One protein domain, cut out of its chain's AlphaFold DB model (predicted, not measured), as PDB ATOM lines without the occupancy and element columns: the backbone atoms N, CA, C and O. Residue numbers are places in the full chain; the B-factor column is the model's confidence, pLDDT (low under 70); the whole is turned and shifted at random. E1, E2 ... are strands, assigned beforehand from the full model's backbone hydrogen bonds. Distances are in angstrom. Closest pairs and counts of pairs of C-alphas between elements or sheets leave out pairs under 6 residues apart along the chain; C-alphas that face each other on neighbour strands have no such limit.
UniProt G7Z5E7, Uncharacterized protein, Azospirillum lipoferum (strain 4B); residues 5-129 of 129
ATOM      1  N   SER A   5     118.721 136.420 100.032       95.75
ATOM      2  CA  SER A   5     117.266 136.450 100.150       95.75
ATOM      3  C   SER A   5     116.817 136.062 101.553       95.75
ATOM      4  O   SER A   5     117.454 135.239 102.213       95.75
ATOM      5  N   VAL A   6     115.714 136.652 102.003       97.25
ATOM      6  CA  VAL A   6     115.030 136.284 103.247       97.25
ATOM      7  C   VAL A   6     113.604 135.902 102.900       97.25
ATOM      8  O   VAL A   6     112.880 136.692 102.296       97.25
ATOM      9  N   VAL A   7     113.206 134.692 103.273       97.00
ATOM     10  CA  VAL A   7     111.867 134.151 103.034       97.00
ATOM     11  C   VAL A   7     111.140 134.019 104.357       97.00
ATOM     12  O   VAL A   7     111.687 133.471 105.314       97.00
ATOM     13  N   ASN A   8     109.891 134.465 104.398       97.38
ATOM     14  CA  ASN A   8     109.029 134.263 105.550       97.38
ATOM     15  C   ASN A   8     108.046 133.112 105.297       97.38
ATOM     16  O   ASN A   8     107.083 133.260 104.546       97.38
ATOM     17  N   LEU A   9     108.271 131.971 105.946       96.44
ATOM     18  CA  LEU A   9     107.341 130.836 105.959       96.44
ATOM     19  C   LEU A   9     106.542 130.742 107.264       96.44
ATOM     20  O   LEU A   9     105.718 129.840 107.414       96.44
ATOM     21  N   THR A  10     106.744 131.676 108.194       94.31
ATOM     22  CA  THR A  10     105.950 131.749 109.421       94.31
ATOM     23  C   THR A  10     104.505 132.173 109.126       94.31
ATOM     24  O   THR A  10     104.155 132.599 108.020       94.31
ATOM     25  N   SER A  11     103.626 132.040 110.120       83.81
ATOM     26  CA  SER A  11     102.201 132.363 109.984       83.81
ATOM     27  C   SER A  11     101.901 133.868 109.931       83.81
ATOM     28  O   SER A  11     100.831 134.247 109.454       83.81
ATOM     29  N   GLY A  12     102.820 134.721 110.396       87.88
ATOM     30  CA  GLY A  12     102.620 136.163 110.554       87.88
ATOM     31  C   GLY A  12     103.486 137.015 109.630       87.88
ATOM     32  O   GLY A  12     104.349 136.515 108.912       87.88
ATOM     33  N   LYS A  13     103.259 138.331 109.651       93.88
ATOM     34  CA  LYS A  13     104.153 139.294 108.998       93.88
ATOM     35  C   LYS A  13     105.410 139.502 109.848       93.88
ATOM     36  O   LYS A  13     105.342 139.460 111.078       93.88
ATOM     37  N   MET A  14     106.530 139.749 109.181       95.00
ATOM     38  CA  MET A  14     107.832 139.976 109.807       95.00
ATOM     39  C   MET A  14     108.400 141.297 109.302       95.00
ATOM     40  O   MET A  14     108.460 141.507 108.096       95.00
ATOM     41  N   ASN A  15     108.819 142.183 110.196       95.50
ATOM     42  CA  ASN A  15     109.523 143.406 109.832       95.50
ATOM     43  C   ASN A  15     111.026 143.134 109.946       95.50
ATOM     44  O   ASN A  15     111.516 142.875 111.044       95.50
ATOM     45  N   LEU A  16     111.767 143.169 108.839       95.69
ATOM     46  CA  LEU A  16     113.225 143.042 108.886       95.69
ATOM     47  C   LEU A  16     113.821 144.381 109.335       95.69
ATOM     48  O   LEU A  16     113.715 145.373 108.619       95.69
ATOM     49  N   LYS A  17     114.402 144.419 110.538       95.00
ATOM     50  CA  LYS A  17     114.881 145.655 111.181       95.00
ATOM     51  C   LYS A  17     116.322 145.964 110.817       95.00
ATOM     52  O   LYS A  17     116.648 147.110 110.522       95.00
ATOM     53  N   SER A  18     117.177 144.947 110.848       95.44
ATOM     54  CA  SER A  18     118.590 145.082 110.516       95.44
ATOM     55  C   SER A  18     119.145 143.771 109.963       95.44
ATOM     56  O   SER A  18     118.678 142.675 110.287       95.44
ATOM     57  N   MET A  19     120.139 143.896 109.087       96.44
ATOM     58  CA  MET A  19     120.993 142.795 108.664       96.44
ATOM     59  C   MET A  19     122.409 143.339 108.505       96.44
ATOM     60  O   MET A  19     122.606 144.330 107.806       96.44
ATOM     61  N   ILE A  20     123.377 142.717 109.167       97.00
ATOM     62  CA  ILE A  20     124.787 143.113 109.150       97.00
ATOM     63  C   ILE A  20     125.602 141.895 108.737       97.00
ATOM     64  O   ILE A  20     125.362 140.794 109.231       97.00
ATOM     65  N   ILE A  21     126.535 142.088 107.810       97.06
ATOM     66  CA  ILE A  21     127.401 141.030 107.290       97.06
ATOM     67  C   ILE A  21     128.831 141.549 107.245       97.06
ATOM     68  O   ILE A  21     129.104 142.558 106.593       97.06
ATOM     69  N   ASN A  22     129.750 140.860 107.917       96.12
ATOM     70  CA  ASN A  22     131.151 141.268 108.047       96.12
ATOM     71  C   ASN A  22     131.302 142.713 108.555       96.12
ATOM     72  O   ASN A  22     132.076 143.492 107.980       96.12
ATOM     73  N   GLY A  23     130.490 143.102 109.541       94.56
ATOM     74  CA  GLY A  23     130.380 144.474 110.044       94.56
ATOM     75  C   GLY A  23     129.708 145.494 109.106       94.56
ATOM     76  O   GLY A  23     129.531 146.644 109.502       94.56
ATOM     77  N   THR A  24     129.315 145.116 107.883       95.06
ATOM     78  CA  THR A  24     128.628 146.003 106.930       95.06
ATOM     79  C   THR A  24     127.112 145.900 107.093       95.06
ATOM     80  O   THR A  24     126.534 144.831 106.893       95.06
ATOM     81  N   SER A  25     126.445 147.015 107.397       94.56
ATOM     82  CA  SER A  25     124.978 147.083 107.424       94.56
ATOM     83  C   SER A  25     124.390 147.025 106.015       94.56
ATOM     84  O   SER A  25     124.679 147.873 105.171       94.56
ATOM     85  N   ILE A  26     123.512 146.055 105.774       93.25
ATOM     86  CA  ILE A  26     122.703 145.963 104.560       93.25
ATOM     87  C   ILE A  26     121.538 146.946 104.678       93.25
ATOM     88  O   ILE A  26     120.871 147.016 105.714       93.25
ATOM     89  N   SER A  27     121.256 147.697 103.614       89.56
ATOM     90  CA  SER A  27     120.098 148.595 103.582       89.56
ATOM     91  C   SER A  27     118.799 147.785 103.505       89.56
ATOM     92  O   SER A  27     118.384 147.343 102.433       89.56
ATOM     93  N   VAL A  28     118.166 147.559 104.659       84.69
ATOM     94  CA  VAL A  28     116.953 146.731 104.796       84.69
ATOM     95  C   VAL A  28     115.638 147.524 104.795       84.69
ATOM     96  O   VAL A  28     114.586 146.938 105.024       84.69
ATOM     97  N   GLY A  29     115.656 148.829 104.496       75.44
ATOM     98  CA  GLY A  29     114.443 149.658 104.395       75.44
ATOM     99  C   GLY A  29     113.446 149.476 105.557       75.44
ATOM    100  O   GLY A  29     113.807 149.060 106.652       75.44
ATOM    101  N   GLN A  30     112.164 149.772 105.319       71.44
ATOM    102  CA  GLN A  30     111.065 149.285 106.166       71.44
ATOM    103  C   GLN A  30     110.408 148.072 105.493       71.44
ATOM    104  O   GLN A  30     109.242 148.122 105.098       71.44
ATOM    105  N   TYR A  31     111.169 146.989 105.291       84.62
ATOM    106  CA  TYR A  31     110.631 145.794 104.639       84.62
ATOM    107  C   TYR A  31     109.774 144.969 105.599       84.62
ATOM    108  O   TYR A  31     110.267 144.286 106.499       84.62
ATOM    109  N   GLN A  32     108.469 144.987 105.339       91.81
ATOM    110  CA  GLN A  32     107.539 144.001 105.860       91.81
ATOM    111  C   GLN A  32     107.506 142.796 104.913       91.81
ATOM    112  O   GLN A  32     107.082 142.899 103.766       91.81
ATOM    113  N   ILE A  33     107.929 141.641 105.411       94.75
ATOM    114  CA  ILE A  33     107.915 140.365 104.703       94.75
ATOM    115  C   ILE A  33     106.627 139.640 105.104       94.75
ATOM    116  O   ILE A  33     106.525 139.095 106.210       94.75
ATOM    117  N   ALA A  34     105.603 139.651 104.245       95.19
ATOM    118  CA  ALA A  34     104.391 138.879 104.512       95.19
ATOM    119  C   ALA A  34     104.652 137.368 104.383       95.19
ATOM    120  O   ALA A  34     105.691 136.924 103.890       95.19
ATOM    121  N   ARG A  35     103.693 136.559 104.835       94.56
ATOM    122  CA  ARG A  35     103.755 135.101 104.707       94.56
ATOM    123  C   ARG A  35     103.932 134.691 103.237       94.56
ATOM    124  O   ARG A  35     103.240 135.208 102.364       94.56
ATOM    125  N   LEU A  36     104.836 133.741 102.995       94.62
ATOM    126  CA  LEU A  36     105.273 133.241 101.683       94.62
ATOM    127  C   LEU A  36     105.959 134.283 100.785       94.62
ATOM    128  O   LEU A  36     106.191 134.011  99.608       94.62
ATOM    129  N   GLN A  37     106.317 135.454 101.315       95.81
ATOM    130  CA  GLN A  37     107.083 136.441 100.562       95.81
ATOM    131  C   GLN A  37     108.583 136.277 100.767       95.81
ATOM    132  O   GLN A  37     109.061 135.771 101.787       95.81
ATOM    133  N   THR A  38     109.312 136.737  99.754       95.06
ATOM    134  CA  THR A  38     110.767 136.817  99.734       95.06
ATOM    135  C   THR A  38     111.163 138.267  99.533       95.06
ATOM    136  O   THR A  38     110.602 138.942  98.672       95.06
ATOM    137  N   VAL A  39     112.134 138.728 100.308       95.38
ATOM    138  CA  VAL A  39     112.860 139.971 100.036       95.38
ATOM    139  C   VAL A  39     114.286 139.630  99.648       95.38
ATOM    140  O   VAL A  39     114.848 138.635 100.115       95.38
ATOM    141  N   GLU A  40     114.857 140.440  98.771       94.81
ATOM    142  CA  GLU A  40     116.140 140.172  98.144       94.81
ATOM    143  C   GLU A  40     117.086 141.360  98.315       94.81
ATOM    144  O   GLU A  40     116.672 142.514  98.217       94.81
ATOM    145  N   PHE A  41     118.361 141.065  98.565       94.62
ATOM    146  CA  PHE A  41     119.410 142.052  98.798       94.62
ATOM    147  C   PHE A  41     120.658 141.716  97.988       94.62
ATOM    148  O   PHE A  41     120.930 140.551  97.671       94.62
ATOM    149  N   ASP A  42     121.432 142.751  97.685       93.00
ATOM    150  CA  ASP A  42     122.748 142.609  97.079       93.00
ATOM    151  C   ASP A  42     123.842 142.904  98.109       93.00
ATOM    152  O   ASP A  42     123.823 143.943  98.767       93.00
ATOM    153  N   TYR A  43     124.780 141.972  98.246       93.69
ATOM    154  CA  TYR A  43     125.944 142.061  99.121       93.69
ATOM    155  C   TYR A  43     127.146 141.405  98.437       93.69
ATOM    156  O   TYR A  43     127.352 140.191  98.511       93.69
ATOM    157  N   ARG A  44     127.914 142.204  97.701       91.94
ATOM    158  CA  ARG A  44     129.048 141.744  96.877       91.94
ATOM    159  C   ARG A  44     130.319 142.561  97.084       91.94
ATOM    160  O   ARG A  44     131.268 142.412  96.323       91.94
ATOM    161  N   ASP A  45     130.326 143.419  98.093       88.00
ATOM    162  CA  ASP A  45     131.477 144.219  98.515       88.00
ATOM    163  C   ASP A  45     132.623 143.353  99.062       88.00
ATOM    164  O   ASP A  45     133.786 143.727  98.923       88.00
ATOM    165  N   LYS A  46     132.315 142.187  99.645       93.62
ATOM    166  CA  LYS A  46     133.302 141.219 100.149       93.62
ATOM    167  C   LYS A  46     133.108 139.832  99.546       93.62
ATOM    168  O   LYS A  46     131.980 139.410  99.287       93.62
ATOM    169  N   ASP A  47     134.217 139.116  99.360       95.06
ATOM    170  CA  ASP A  47     134.205 137.714  98.938       95.06
ATOM    171  C   ASP A  47     133.621 136.813 100.030       95.06
ATOM    172  O   ASP A  47     133.868 137.010 101.225       95.06
ATOM    173  N   TRP A  48     132.847 135.809  99.621       95.19
ATOM    174  CA  TRP A  48     132.208 134.867 100.539       95.19
ATOM    175  C   TRP A  48     133.208 134.127 101.448       95.19
ATOM    176  O   TRP A  48     132.880 133.775 102.581       95.19
ATOM    177  N   GLN A  49     134.446 133.901 101.006       95.12
ATOM    178  CA  GLN A  49     135.488 133.248 101.805       95.12
ATOM    179  C   GLN A  49     135.979 134.128 102.959       95.12
ATOM    180  O   GLN A  49     136.432 133.603 103.985       95.12
ATOM    181  N   SER A  50     135.844 135.448 102.819       95.50
ATOM    182  CA  SER A  50     136.205 136.452 103.825       95.50
ATOM    183  C   SER A  50     135.139 136.645 104.907       95.50
ATOM    184  O   SER A  50     135.262 137.562 105.716       95.50
ATOM    185  N   PHE A  51     134.107 135.798 104.942       96.62
ATOM    186  CA  PHE A  51     133.067 135.866 105.960       96.62
ATOM    187  C   PHE A  51     133.616 135.760 107.392       96.62
ATOM    188  O   PHE A  51     134.378 134.834 107.700       96.62
ATOM    189  N   SER A  52     133.178 136.682 108.252       96.12
ATOM    190  CA  SER A  52     133.488 136.778 109.680       96.12
ATOM    191  C   SER A  52     132.240 136.682 110.557       96.12
ATOM    192  O   SER A  52     132.231 135.893 111.504       96.12
ATOM    193  N   ASP A  53     131.198 137.453 110.241       96.75
ATOM    194  CA  ASP A  53     130.026 137.641 111.100       96.75
ATOM    195  C   ASP A  53     128.739 137.925 110.316       96.75
ATOM    196  O   ASP A  53     128.748 138.452 109.200       96.75
ATOM    197  N   PHE A  54     127.619 137.553 110.931       97.81
ATOM    198  CA  PHE A  54     126.266 137.779 110.452       97.81
ATOM    199  C   PHE A  54     125.341 138.109 111.622       97.81
ATOM    200  O   PHE A  54     125.179 137.302 112.539       97.81
ATOM    201  N   ILE A  55     124.662 139.249 111.536       97.88
ATOM    202  CA  ILE A  55     123.628 139.662 112.484       97.88
ATOM    203  C   ILE A  55     122.338 139.906 111.712       97.88
ATOM    204  O   ILE A  55     122.343 140.535 110.655       97.88
ATOM    205  N   MET A  56     121.217 139.433 112.247       97.19
ATOM    206  CA  MET A  56     119.891 139.725 111.711       97.19
ATOM    207  C   MET A  56     118.927 140.009 112.852       97.19
ATOM    208  O   MET A  56     118.878 139.258 113.827       97.19
ATOM    209  N   GLU A  57     118.127 141.059 112.684       97.00
ATOM    210  CA  GLU A  57     117.051 141.416 113.600       97.00
ATOM    211  C   GLU A  57     115.719 141.493 112.864       97.00
ATOM    212  O   GLU A  57     115.582 142.142 111.822       97.00
ATOM    213  N   VAL A  58     114.717 140.835 113.435       96.06
ATOM    214  CA  VAL A  58     113.354 140.776 112.913       96.06
ATOM    215  C   VAL A  58     112.390 141.151 114.024       96.06
ATOM    216  O   VAL A  58     112.539 140.712 115.159       96.06
ATOM    217  N   GLU A  59     111.376 141.936 113.697       95.25
ATOM    218  CA  GLU A  59     110.310 142.319 114.612       95.25
ATOM    219  C   GLU A  59     108.978 141.725 114.149       95.25
ATOM    220  O   GLU A  59     108.618 141.779 112.971       95.25
ATOM    221  N   THR A  60     108.224 141.154 115.083       94.50
ATOM    222  CA  THR A  60     106.868 140.659 114.841       94.50
ATOM    223  C   THR A  60     106.051 140.748 116.120       94.50
ATOM    224  O   THR A  60     106.573 140.538 117.211       94.50
ATOM    225  N   ASN A  61     104.772 141.114 116.010       91.12
ATOM    226  CA  ASN A  61     103.870 141.291 117.158       91.12
ATOM    227  C   ASN A  61     104.439 142.187 118.284       91.12
ATOM    228  O   ASN A  61     104.194 141.934 119.460       91.12
ATOM    229  N   GLY A  62     105.216 143.216 117.927       91.31
ATOM    230  CA  GLY A  62     105.843 144.136 118.884       91.31
ATOM    231  C   GLY A  62     107.077 143.583 119.608       91.31
ATOM    232  O   GLY A  62     107.604 144.262 120.483       91.31
ATOM    233  N   GLN A  63     107.550 142.385 119.253       94.62
ATOM    234  CA  GLN A  63     108.738 141.768 119.833       94.62
ATOM    235  C   GLN A  63     109.869 141.668 118.807       94.62
ATOM    236  O   GLN A  63     109.645 141.275 117.661       94.62
ATOM    237  N   THR A  64     111.083 142.016 119.237       96.62
ATOM    238  CA  THR A  64     112.302 141.939 118.424       96.62
ATOM    239  C   THR A  64     113.064 140.660 118.732       96.62
ATOM    240  O   THR A  64     113.313 140.325 119.890       96.62
ATOM    241  N   TYR A  65     113.469 139.973 117.672       97.44
ATOM    242  CA  TYR A  65     114.265 138.762 117.696       97.44
ATOM    243  C   TYR A  65     115.586 139.025 116.990       97.44
ATOM    244  O   TYR A  65     115.603 139.638 115.923       97.44
ATOM    245  N   LYS A  66     116.681 138.525 117.557       98.00
ATOM    246  CA  LYS A  66     118.034 138.707 117.044       98.00
ATOM    247  C   LYS A  66     118.772 137.381 116.941       98.00
ATOM    248  O   LYS A  66     118.646 136.516 117.808       98.00
ATOM    249  N   VAL A  67     119.579 137.245 115.898       98.00
ATOM    250  CA  VAL A  67     120.655 136.253 115.827       98.00
ATOM    251  C   VAL A  67     121.973 136.970 115.545       98.00
ATOM    252  O   VAL A  67     121.989 137.956 114.812       98.00
ATOM    253  N   ASP A  68     123.053 136.479 116.144       97.75
ATOM    254  CA  ASP A  68     124.424 136.960 115.974       97.75
ATOM    255  C   ASP A  68     125.324 135.728 115.832       97.75
ATOM    256  O   ASP A  68     125.421 134.910 116.751       97.75
ATOM    257  N   LEU A  69     125.862 135.521 114.633       97.44
ATOM    258  CA  LEU A  69     126.631 134.339 114.262       97.44
ATOM    259  C   LEU A  69     128.007 134.763 113.775       97.44
ATOM    260  O   LEU A  69     128.124 135.586 112.873       97.44
ATOM    261  N   ASN A  70     129.041 134.103 114.284       96.00
ATOM    262  CA  ASN A  70     130.362 134.119 113.667       96.00
ATOM    263  C   ASN A  70     130.527 132.930 112.704       96.00
ATOM    264  O   ASN A  70     129.649 132.070 112.589       96.00
ATOM    265  N   LYS A  71     131.675 132.862 112.025       94.12
ATOM    266  CA  LYS A  71     132.016 131.787 111.079       94.12
ATOM    267  C   LYS A  71     131.832 130.368 111.628       94.12
ATOM    268  O   LYS A  71     131.319 129.517 110.902       94.12
ATOM    269  N   ASP A  72     132.199 130.133 112.885       93.50
ATOM    270  CA  ASP A  72     132.161 128.805 113.514       93.50
ATOM    271  C   ASP A  72     130.743 128.385 113.919       93.50
ATOM    272  O   ASP A  72     130.420 127.200 113.945       93.50
ATOM    273  N   HIS A  73     129.875 129.360 114.198       94.88
ATOM    274  CA  HIS A  73     128.488 129.132 114.609       94.88
ATOM    275  C   HIS A  73     127.481 129.360 113.476       94.88
ATOM    276  O   HIS A  73     126.271 129.269 113.700       94.88
ATOM    277  N   TYR A  74     127.964 129.631 112.262       95.81
ATOM    278  CA  TYR A  74     127.140 129.752 111.065       95.81
ATOM    279  C   TYR A  74     126.496 128.403 110.677       95.81
ATOM    280  O   TYR A  74     126.676 127.397 111.361       95.81
ATOM    281  N   PHE A  75     125.712 128.367 109.594       95.56
ATOM    282  CA  PHE A  75     124.988 127.185 109.089       95.56
ATOM    283  C   PHE A  75     125.918 126.116 108.460       95.56
ATOM    284  O   PHE A  75     125.732 125.674 107.317       95.56
ATOM    285  N   GLY A  76     126.948 125.714 109.206       88.88
ATOM    286  CA  GLY A  76     128.099 124.938 108.755       88.88
ATOM    287  C   GLY A  76     129.070 125.737 107.877       88.88
ATOM    288  O   GLY A  76     128.831 126.893 107.531       88.88
ATOM    289  N   GLY A  77     130.167 125.089 107.480       86.81
ATOM    290  CA  GLY A  77     131.171 125.639 106.565       86.81
ATOM    291  C   GLY A  77     131.260 124.870 105.250       86.81
ATOM    292  O   GLY A  77     130.747 123.757 105.124       86.81
ATOM    293  N   GLY A  78     131.876 125.483 104.238       88.12
ATOM    294  CA  GLY A  78     132.102 124.862 102.930       88.12
ATOM    295  C   GLY A  78     131.883 125.811 101.758       88.12
ATOM    296  O   GLY A  78     131.629 127.001 101.933       88.12
ATOM    297  N   GLN A  79     131.989 125.273 100.543       92.62
ATOM    298  CA  GLN A  79     131.893 126.080  99.330       92.62
ATOM    299  C   GLN A  79     130.527 126.752  99.179       92.62
ATOM    300  O   GLN A  79     129.487 126.091  99.264       92.62
ATOM    301  N   TYR A  80     130.565 128.064  98.922       94.00
ATOM    302  CA  TYR A  80     129.404 128.918  98.651       94.00
ATOM    303  C   TYR A  80     128.399 129.034  99.805       94.00
ATOM    304  O   TYR A  80     127.253 129.412  99.582       94.00
ATOM    305  N   ARG A  81     128.806 128.681 101.031       94.75
ATOM    306  CA  ARG A  81     127.940 128.666 102.222       94.75
ATOM    307  C   ARG A  81     127.912 129.963 103.008       94.75
ATOM    308  O   ARG A  81     127.226 130.016 104.011       94.75
ATOM    309  N   TYR A  82     128.669 130.971 102.617       96.50
ATOM    310  CA  TYR A  82     128.717 132.237 103.332       96.50
ATOM    311  C   TYR A  82     128.242 133.353 102.410       96.50
ATOM    312  O   TYR A  82     128.468 133.239 101.210       96.50
ATOM    313  N   PRO A  83     127.586 134.404 102.922       96.00
ATOM    314  CA  PRO A  83     127.197 135.551 102.111       96.00
ATOM    315  C   PRO A  83     128.428 136.307 101.597       96.00
ATOM    316  O   PRO A  83     129.408 136.484 102.318       96.00
ATOM    317  N   GLY A  84     128.351 136.785 100.359       95.06
ATOM    318  CA  GLY A  84     129.403 137.560  99.702       95.06
ATOM    319  C   GLY A  84     129.381 137.373  98.189       95.06
ATOM    320  O   GLY A  84     128.587 136.580  97.658       95.06
ATOM    321  N   SER A  85     130.265 138.081  97.485       94.56
ATOM    322  CA  SER A  85     130.513 137.832  96.064       94.56
ATOM    323  C   SER A  85     130.913 136.367  95.872       94.56
ATOM    324  O   SER A  85     131.525 135.778  96.752       94.56
ATOM    325  N   GLY A  86     130.467 135.731  94.784       93.50
ATOM    326  CA  GLY A  86     130.729 134.309  94.517       93.50
ATOM    327  C   GLY A  86     129.783 133.306  95.193       93.50
ATOM    328  O   GLY A  86     129.913 132.113  94.945       93.50
ATOM    329  N   SER A  87     128.800 133.749  95.980       95.38
ATOM    330  CA  SER A  87     127.775 132.882  96.588       95.38
ATOM    331  C   SER A  87     126.365 133.416  96.334       95.38
ATOM    332  O   SER A  87     126.189 134.603  96.062       95.38
ATOM    333  N   LYS A  88     125.352 132.555  96.467       95.75
ATOM    334  CA  LYS A  88     123.965 132.972  96.693       95.75
ATOM    335  C   LYS A  88     123.397 132.260  97.911       95.75
ATOM    336  O   LYS A  88     123.537 131.045  98.038       95.75
ATOM    337  N   VAL A  89     122.727 132.999  98.786       96.88
ATOM    338  CA  VAL A  89     122.257 132.501 100.082       96.88
ATOM    339  C   VAL A  89     120.799 132.875 100.328       96.88
ATOM    340  O   VAL A  89     120.272 133.853  99.789       96.88
ATOM    341  N   ARG A  90     120.123 132.067 101.137       97.44
ATOM    342  CA  ARG A  90     118.719 132.239 101.487       97.44
ATOM    343  C   ARG A  90     118.493 131.881 102.945       97.44
ATOM    344  O   ARG A  90     118.687 130.733 103.342       97.44
ATOM    345  N   TYR A  91     118.029 132.861 103.704       97.75
ATOM    346  CA  TYR A  91     117.567 132.694 105.073       97.75
ATOM    347  C   TYR A  91     116.060 132.455 105.059       97.75
ATOM    348  O   TYR A  91     115.315 133.186 104.411       97.75
ATOM    349  N   ILE A  92     115.602 131.413 105.740       98.12
ATOM    350  CA  ILE A  92     114.205 130.980 105.721       98.12
ATOM    351  C   ILE A  92     113.691 131.037 107.154       98.12
ATOM    352  O   ILE A  92     114.039 130.181 107.963       98.12
ATOM    353  N   LEU A  93     112.867 132.035 107.465       97.62
ATOM    354  CA  LEU A  93     112.166 132.139 108.745       97.62
ATOM    355  C   LEU A  93     111.036 131.105 108.737       97.62
ATOM    356  O   LEU A  93     110.023 131.301 108.063       97.62
ATOM    357  N   SER A  94     111.239 129.973 109.402       95.50
ATOM    358  CA  SER A  94     110.439 128.759 109.187       95.50
ATOM    359  C   SER A  94     109.442 128.445 110.294       95.50
ATOM    360  O   SER A  94     108.467 127.743 110.037       95.50
ATOM    361  N   GLY A  95     109.624 128.990 111.496       93.44
ATOM    362  CA  GLY A  95     108.684 128.786 112.595       93.44
ATOM    363  C   GLY A  95     108.885 129.776 113.730       93.44
ATOM    364  O   GLY A  95     110.014 130.150 114.027       93.44
ATOM    365  N   LEU A  96     107.786 130.192 114.356       94.25
ATOM    366  CA  LEU A  96     107.790 130.889 115.641       94.25
ATOM    367  C   LEU A  96     107.520 129.839 116.723       94.25
ATOM    368  O   LEU A  96     106.590 129.052 116.565       94.25
ATOM    369  N   SER A  97     108.331 129.805 117.779       93.81
ATOM    370  CA  SER A  97     108.131 128.876 118.894       93.81
ATOM    371  C   SER A  97     106.822 129.163 119.637       93.81
ATOM    372  O   SER A  97     106.373 130.309 119.696       93.81
ATOM    373  N   ASP A  98     106.226 128.137 120.249       91.25
ATOM    374  CA  ASP A  98     104.951 128.268 120.977       91.25
ATOM    375  C   ASP A  98     105.039 129.268 122.140       91.25
ATOM    376  O   ASP A  98     104.103 130.024 122.405       91.25
ATOM    377  N   ASP A  99     106.198 129.325 122.801       93.44
ATOM    378  CA  ASP A  99     106.496 130.286 123.868       93.44
ATOM    379  C   ASP A  99     106.847 131.693 123.353       93.44
ATOM    380  O   ASP A  99     107.086 132.599 124.152       93.44
ATOM    381  N   LYS A 100     106.875 131.878 122.026       91.56
ATOM    382  CA  LYS A 100     107.213 133.114 121.310       91.56
ATOM    383  C   LYS A 100     108.605 133.660 121.630       91.56
ATOM    384  O   LYS A 100     108.861 134.834 121.380       91.56
ATOM    385  N   LYS A 101     109.524 132.839 122.144       94.81
ATOM    386  CA  LYS A 101     110.895 133.264 122.479       94.81
ATOM    387  C   LYS A 101     111.894 133.095 121.342       94.81
ATOM    388  O   LYS A 101     112.993 133.646 121.418       94.81
ATOM    389  N   ALA A 102     111.541 132.343 120.301       96.88
ATOM    390  CA  ALA A 102     112.453 132.055 119.209       96.88
ATOM    391  C   ALA A 102     111.770 131.987 117.841       96.88
ATOM    392  O   ALA A 102     110.656 131.487 117.701       96.88
ATOM    393  N   ILE A 103     112.496 132.430 116.815       97.25
ATOM    394  CA  ILE A 103     112.169 132.186 115.410       97.25
ATOM    395  C   ILE A 103     113.222 131.238 114.844       97.25
ATOM    396  O   ILE A 103     114.410 131.562 114.843       97.25
ATOM    397  N   GLN A 104     112.802 130.076 114.352       97.44
ATOM    398  CA  GLN A 104     113.679 129.141 113.656       97.44
ATOM    399  C   GLN A 104     114.093 129.714 112.296       97.44
ATOM    400  O   GLN A 104     113.263 130.212 111.531       97.44
ATOM    401  N   ILE A 105     115.383 129.593 111.990       97.75
ATOM    402  CA  ILE A 105     115.975 129.934 110.700       97.75
ATOM    403  C   ILE A 105     116.536 128.668 110.077       97.75
ATOM    404  O   ILE A 105     117.410 128.010 110.647       97.75
ATOM    405  N   ASN A 106     116.074 128.368 108.872       97.62
ATOM    406  CA  ASN A 106     116.724 127.421 107.983       97.62
ATOM    407  C   ASN A 106     117.510 128.155 106.901       97.62
ATOM    408  O   ASN A 106     117.284 129.336 106.630       97.62
ATOM    409  N   TYR A 107     118.438 127.441 106.276       97.81
ATOM    410  CA  TYR A 107     119.399 128.043 105.370       97.81
ATOM    411  C   TYR A 107     119.518 127.256 104.074       97.81
ATOM    412  O   TYR A 107     119.573 126.026 104.080       97.81
ATOM    413  N   ALA A 108     119.587 127.971 102.958       97.00
ATOM    414  CA  ALA A 108     119.876 127.390 101.661       97.00
ATOM    415  C   ALA A 108     120.917 128.232 100.920       97.00
ATOM    416  O   ALA A 108     120.966 129.449 101.070       97.00
ATOM    417  N   TYR A 109     121.755 127.589 100.114       96.38
ATOM    418  CA  TYR A 109     122.889 128.236  99.459       96.38
ATOM    419  C   TYR A 109     123.212 127.597  98.111       96.38
ATOM    420  O   TYR A 109     122.835 126.452  97.861       96.38
ATOM    421  N   ASN A 110     123.917 128.307  97.233       95.12
ATOM    422  CA  ASN A 110     124.613 127.690  96.106       95.12
ATOM    423  C   ASN A 110     125.665 128.625  95.483       95.12
ATOM    424  O   ASN A 110     125.794 129.780  95.884       95.12
ATOM    425  N   SER A 111     126.370 128.129  94.461       92.88
ATOM    426  CA  SER A 111     127.046 128.987  93.483       92.88
ATOM    427  C   SER A 111     126.029 129.927  92.802       92.88
ATOM    428  O   SER A 111     124.889 129.504  92.560       92.88
ATOM    429  N   PRO A 112     126.410 131.182  92.489       87.62
ATOM    430  CA  PRO A 112     125.557 132.131  91.777       87.62
ATOM    431  C   PRO A 112     125.136 131.649  90.382       87.62
ATOM    432  O   PRO A 112     124.068 132.047  89.927       87.62
ATOM    433  N   ASP A 113     125.912 130.767  89.745       87.19
ATOM    434  CA  ASP A 113     125.683 130.306  88.363       87.19
ATOM    435  C   ASP A 113     124.659 129.167  88.247       87.19
ATOM    436  O   ASP A 113     124.308 128.733  87.153       87.19
ATOM    437  N   LEU A 114     124.201 128.623  89.376       87.38
ATOM    438  CA  LEU A 114     123.264 127.502  89.409       87.38
ATOM    439  C   LEU A 114     121.876 127.991  89.794       87.38
ATOM    440  O   LEU A 114     121.757 128.769  90.727       87.38
ATOM    441  N   ASP A 115     120.812 127.466  89.188       83.06
ATOM    442  CA  ASP A 115     119.442 127.909  89.501       83.06
ATOM    443  C   ASP A 115     118.928 127.382  90.844       83.06
ATOM    444  O   ASP A 115     118.316 128.103  91.636       83.06
ATOM    445  N   ARG A 116     119.216 126.117  91.155       88.31
ATOM    446  CA  ARG A 116     118.678 125.437  92.344       88.31
ATOM    447  C   ARG A 116     119.472 125.808  93.592       88.31
ATOM    448  O   ARG A 116     120.670 126.028  93.505       88.31
ATOM    449  N   TYR A 117     118.834 125.861  94.755       92.81
ATOM    450  CA  TYR A 117     119.544 125.989  96.032       92.81
ATOM    451  C   TYR A 117     119.829 124.606  96.624       92.81
ATOM    452  O   TYR A 117     119.026 123.685  96.473       92.81
ATOM    453  N   LYS A 118     120.950 124.472  97.333       95.12
ATOM    454  CA  LYS A 118     121.209 123.366  98.257       95.12
ATOM    455  C   LYS A 118     120.668 123.751  99.626       95.12
ATOM    456  O   LYS A 118     120.901 124.867 100.083       95.12
ATOM    457  N   TYR A 119     119.955 122.843 100.277       94.50
ATOM    458  CA  TYR A 119     119.429 123.066 101.620       94.50
ATOM    459  C   TYR A 119     120.460 122.637 102.669       94.50
ATOM    460  O   TYR A 119     121.075 121.579 102.531       94.50
ATOM    461  N   SER A 120     120.663 123.449 103.704       94.94
ATOM    462  CA  SER A 120     121.481 123.076 104.858       94.94
ATOM    463  C   SER A 120     120.644 122.294 105.863       94.94
ATOM    464  O   SER A 120     119.512 122.665 106.159       94.94
ATOM    465  N   SER A 121     121.211 121.223 106.415       91.88
ATOM    466  CA  SER A 121     120.607 120.482 107.528       91.88
ATOM    467  C   SER A 121     120.761 121.195 108.874       91.88
ATOM    468  O   SER A 121     120.129 120.789 109.843       91.88
ATOM    469  N   ASP A 122     121.609 122.225 108.947       94.81
ATOM    470  CA  ASP A 122     121.800 123.032 110.149       94.81
ATOM    471  C   ASP A 122     120.715 124.114 110.251       94.81
ATOM    472  O   ASP A 122     120.272 124.683 109.248       94.81
ATOM    473  N   LEU A 123     120.302 124.406 111.479       95.19
ATOM    474  CA  LEU A 123     119.299 125.407 111.809       95.19
ATOM    475  C   LEU A 123     119.807 126.293 112.941       95.19
ATOM    476  O   LEU A 123     120.604 125.876 113.780       95.19
ATOM    477  N   LYS A 124     119.342 127.539 112.959       97.38
ATOM    478  CA  LYS A 124     119.649 128.515 114.009       97.38
ATOM    479  C   LYS A 124     118.352 129.146 114.486       97.38
ATOM    480  O   LYS A 124     117.289 128.910 113.914       97.38
ATOM    481  N   TYR A 125     118.447 129.958 115.527       97.56
ATOM    482  CA  TYR A 125     117.296 130.641 116.093       97.56
ATOM    483  C   TYR A 125     117.612 132.119 116.265       97.56
ATOM    484  O   TYR A 125     118.638 132.447 116.862       97.56
ATOM    485  N   LEU A 126     116.719 132.996 115.798       97.75
ATOM    486  CA  LEU A 126     116.647 134.330 116.383       97.75
ATOM    487  C   LEU A 126     115.972 134.192 117.741       97.75
ATOM    488  O   LEU A 126     114.937 133.535 117.841       97.75
ATOM    489  N   LYS A 127     116.535 134.808 118.772       97.25
ATOM    490  CA  LYS A 127     115.965 134.821 120.120       97.25
ATOM    491  C   LYS A 127     115.510 136.224 120.469       97.25
ATOM    492  O   LYS A 127     116.056 137.190 119.943       97.25
ATOM    493  N   THR A 128     114.513 136.330 121.332       92.56
ATOM    494  CA  THR A 128     114.109 137.623 121.889       92.56
ATOM    495  C   THR A 128     115.309 138.302 122.540       92.56
ATOM    496  O   THR A 128     116.028 137.641 123.296       92.56
ATOM    497  N   ALA A 129     115.528 139.573 122.200       71.62
ATOM    498  CA  ALA A 129     116.522 140.408 122.873       71.62
ATOM    499  C   ALA A 129     116.178 140.605 124.357       71.62
ATOM    500  O   ALA A 129     114.969 140.555 124.694       71.62
TER     501      ALA A 129
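What this domain is: This is residues 5 to 129 of the 129 residues of an uncharacterized protein of Azospirillum lipoferum (strain 4B) (UniProt G7Z5E7). One nine-stranded sheet folds back on itself like a flattened barrel that is not fully closed: E3, E2, E5 and E6 make one leaf, E8, E7, E1 and E4 make the other, and the bent strand E9 is the hinge between them. The long unnamed stretch 71 to 87 runs between the leaves' ends, from E6 to E7. The 125 printed residues hold no named helix and nine strands, E1 to E9 in chain order, and the class is all strand. Strand beside strand the mixed sheet runs E3, E2, E5, E6, E9, E8, E7, E1, E4. The whole is compact, with a radius of gyration of the C-alphas of 13.6 A, and spans 36 by 27 by 26 A.

Where its parts are: Start with E9, residues 118 to 128, the longest strand: find C-alpha 118 at (121.209, 123.366, 98.257) and go 28.5 A to C-alpha 128 at (114.109, 137.623, 121.889), past a bend of 68 degrees at residue 121. E8 is residues 102 to 110, 26.5 A long, and E7 is residues 88 to 96, 25.0 A. E1, residues 5 to 8, begins at C-alpha 5, (117.266, 136.450, 100.150), and E4 is residues 38 to 41. In the other leaf look for E6, residues 63 to 70, 23.8 A; E5, residues 53 to 60, 23.7 A; E2, residues 14 to 21, 19.8 A, which bends by 58 degrees at residue 17; and E3, residues 31 to 33.

How they stand to each other: The folded sheet, one sheet bent back into two leaves that face each other, has 43 pairs of C-alphas within 11 A between its leaves. At the hinge, E9 is antiparallel to E8 at 152 degrees, with N 105 and O 124 2.8 A apart, and to E6 at 128 degrees, with N 66 and O 127 2.8 A apart. E7, E8 and E9 form a meander, each strand the antiparallel neighbour of the one before; with E6 they form a Greek key, in which the first of four strands pairs with the fourth. In the hairpin E7 and E8, N 92 and O 106 are 2.8 A apart. E7 and E1 are parallel at 17 degrees, with N 7 and O 91 2.8 A apart. The edge strands are E3 and E4; their closest C-alphas, Ile 33 and Val 39, are 6.8 A apart.

The domain as a whole: The C-alphas farthest apart, Asp 99 and Asp 113, are 40.4 A apart. The printed part has no cut. The links E4 to E5 and E6 to E7 are long. The mean pLDDT of the printed part is 93.9, and no printed residue is under 70.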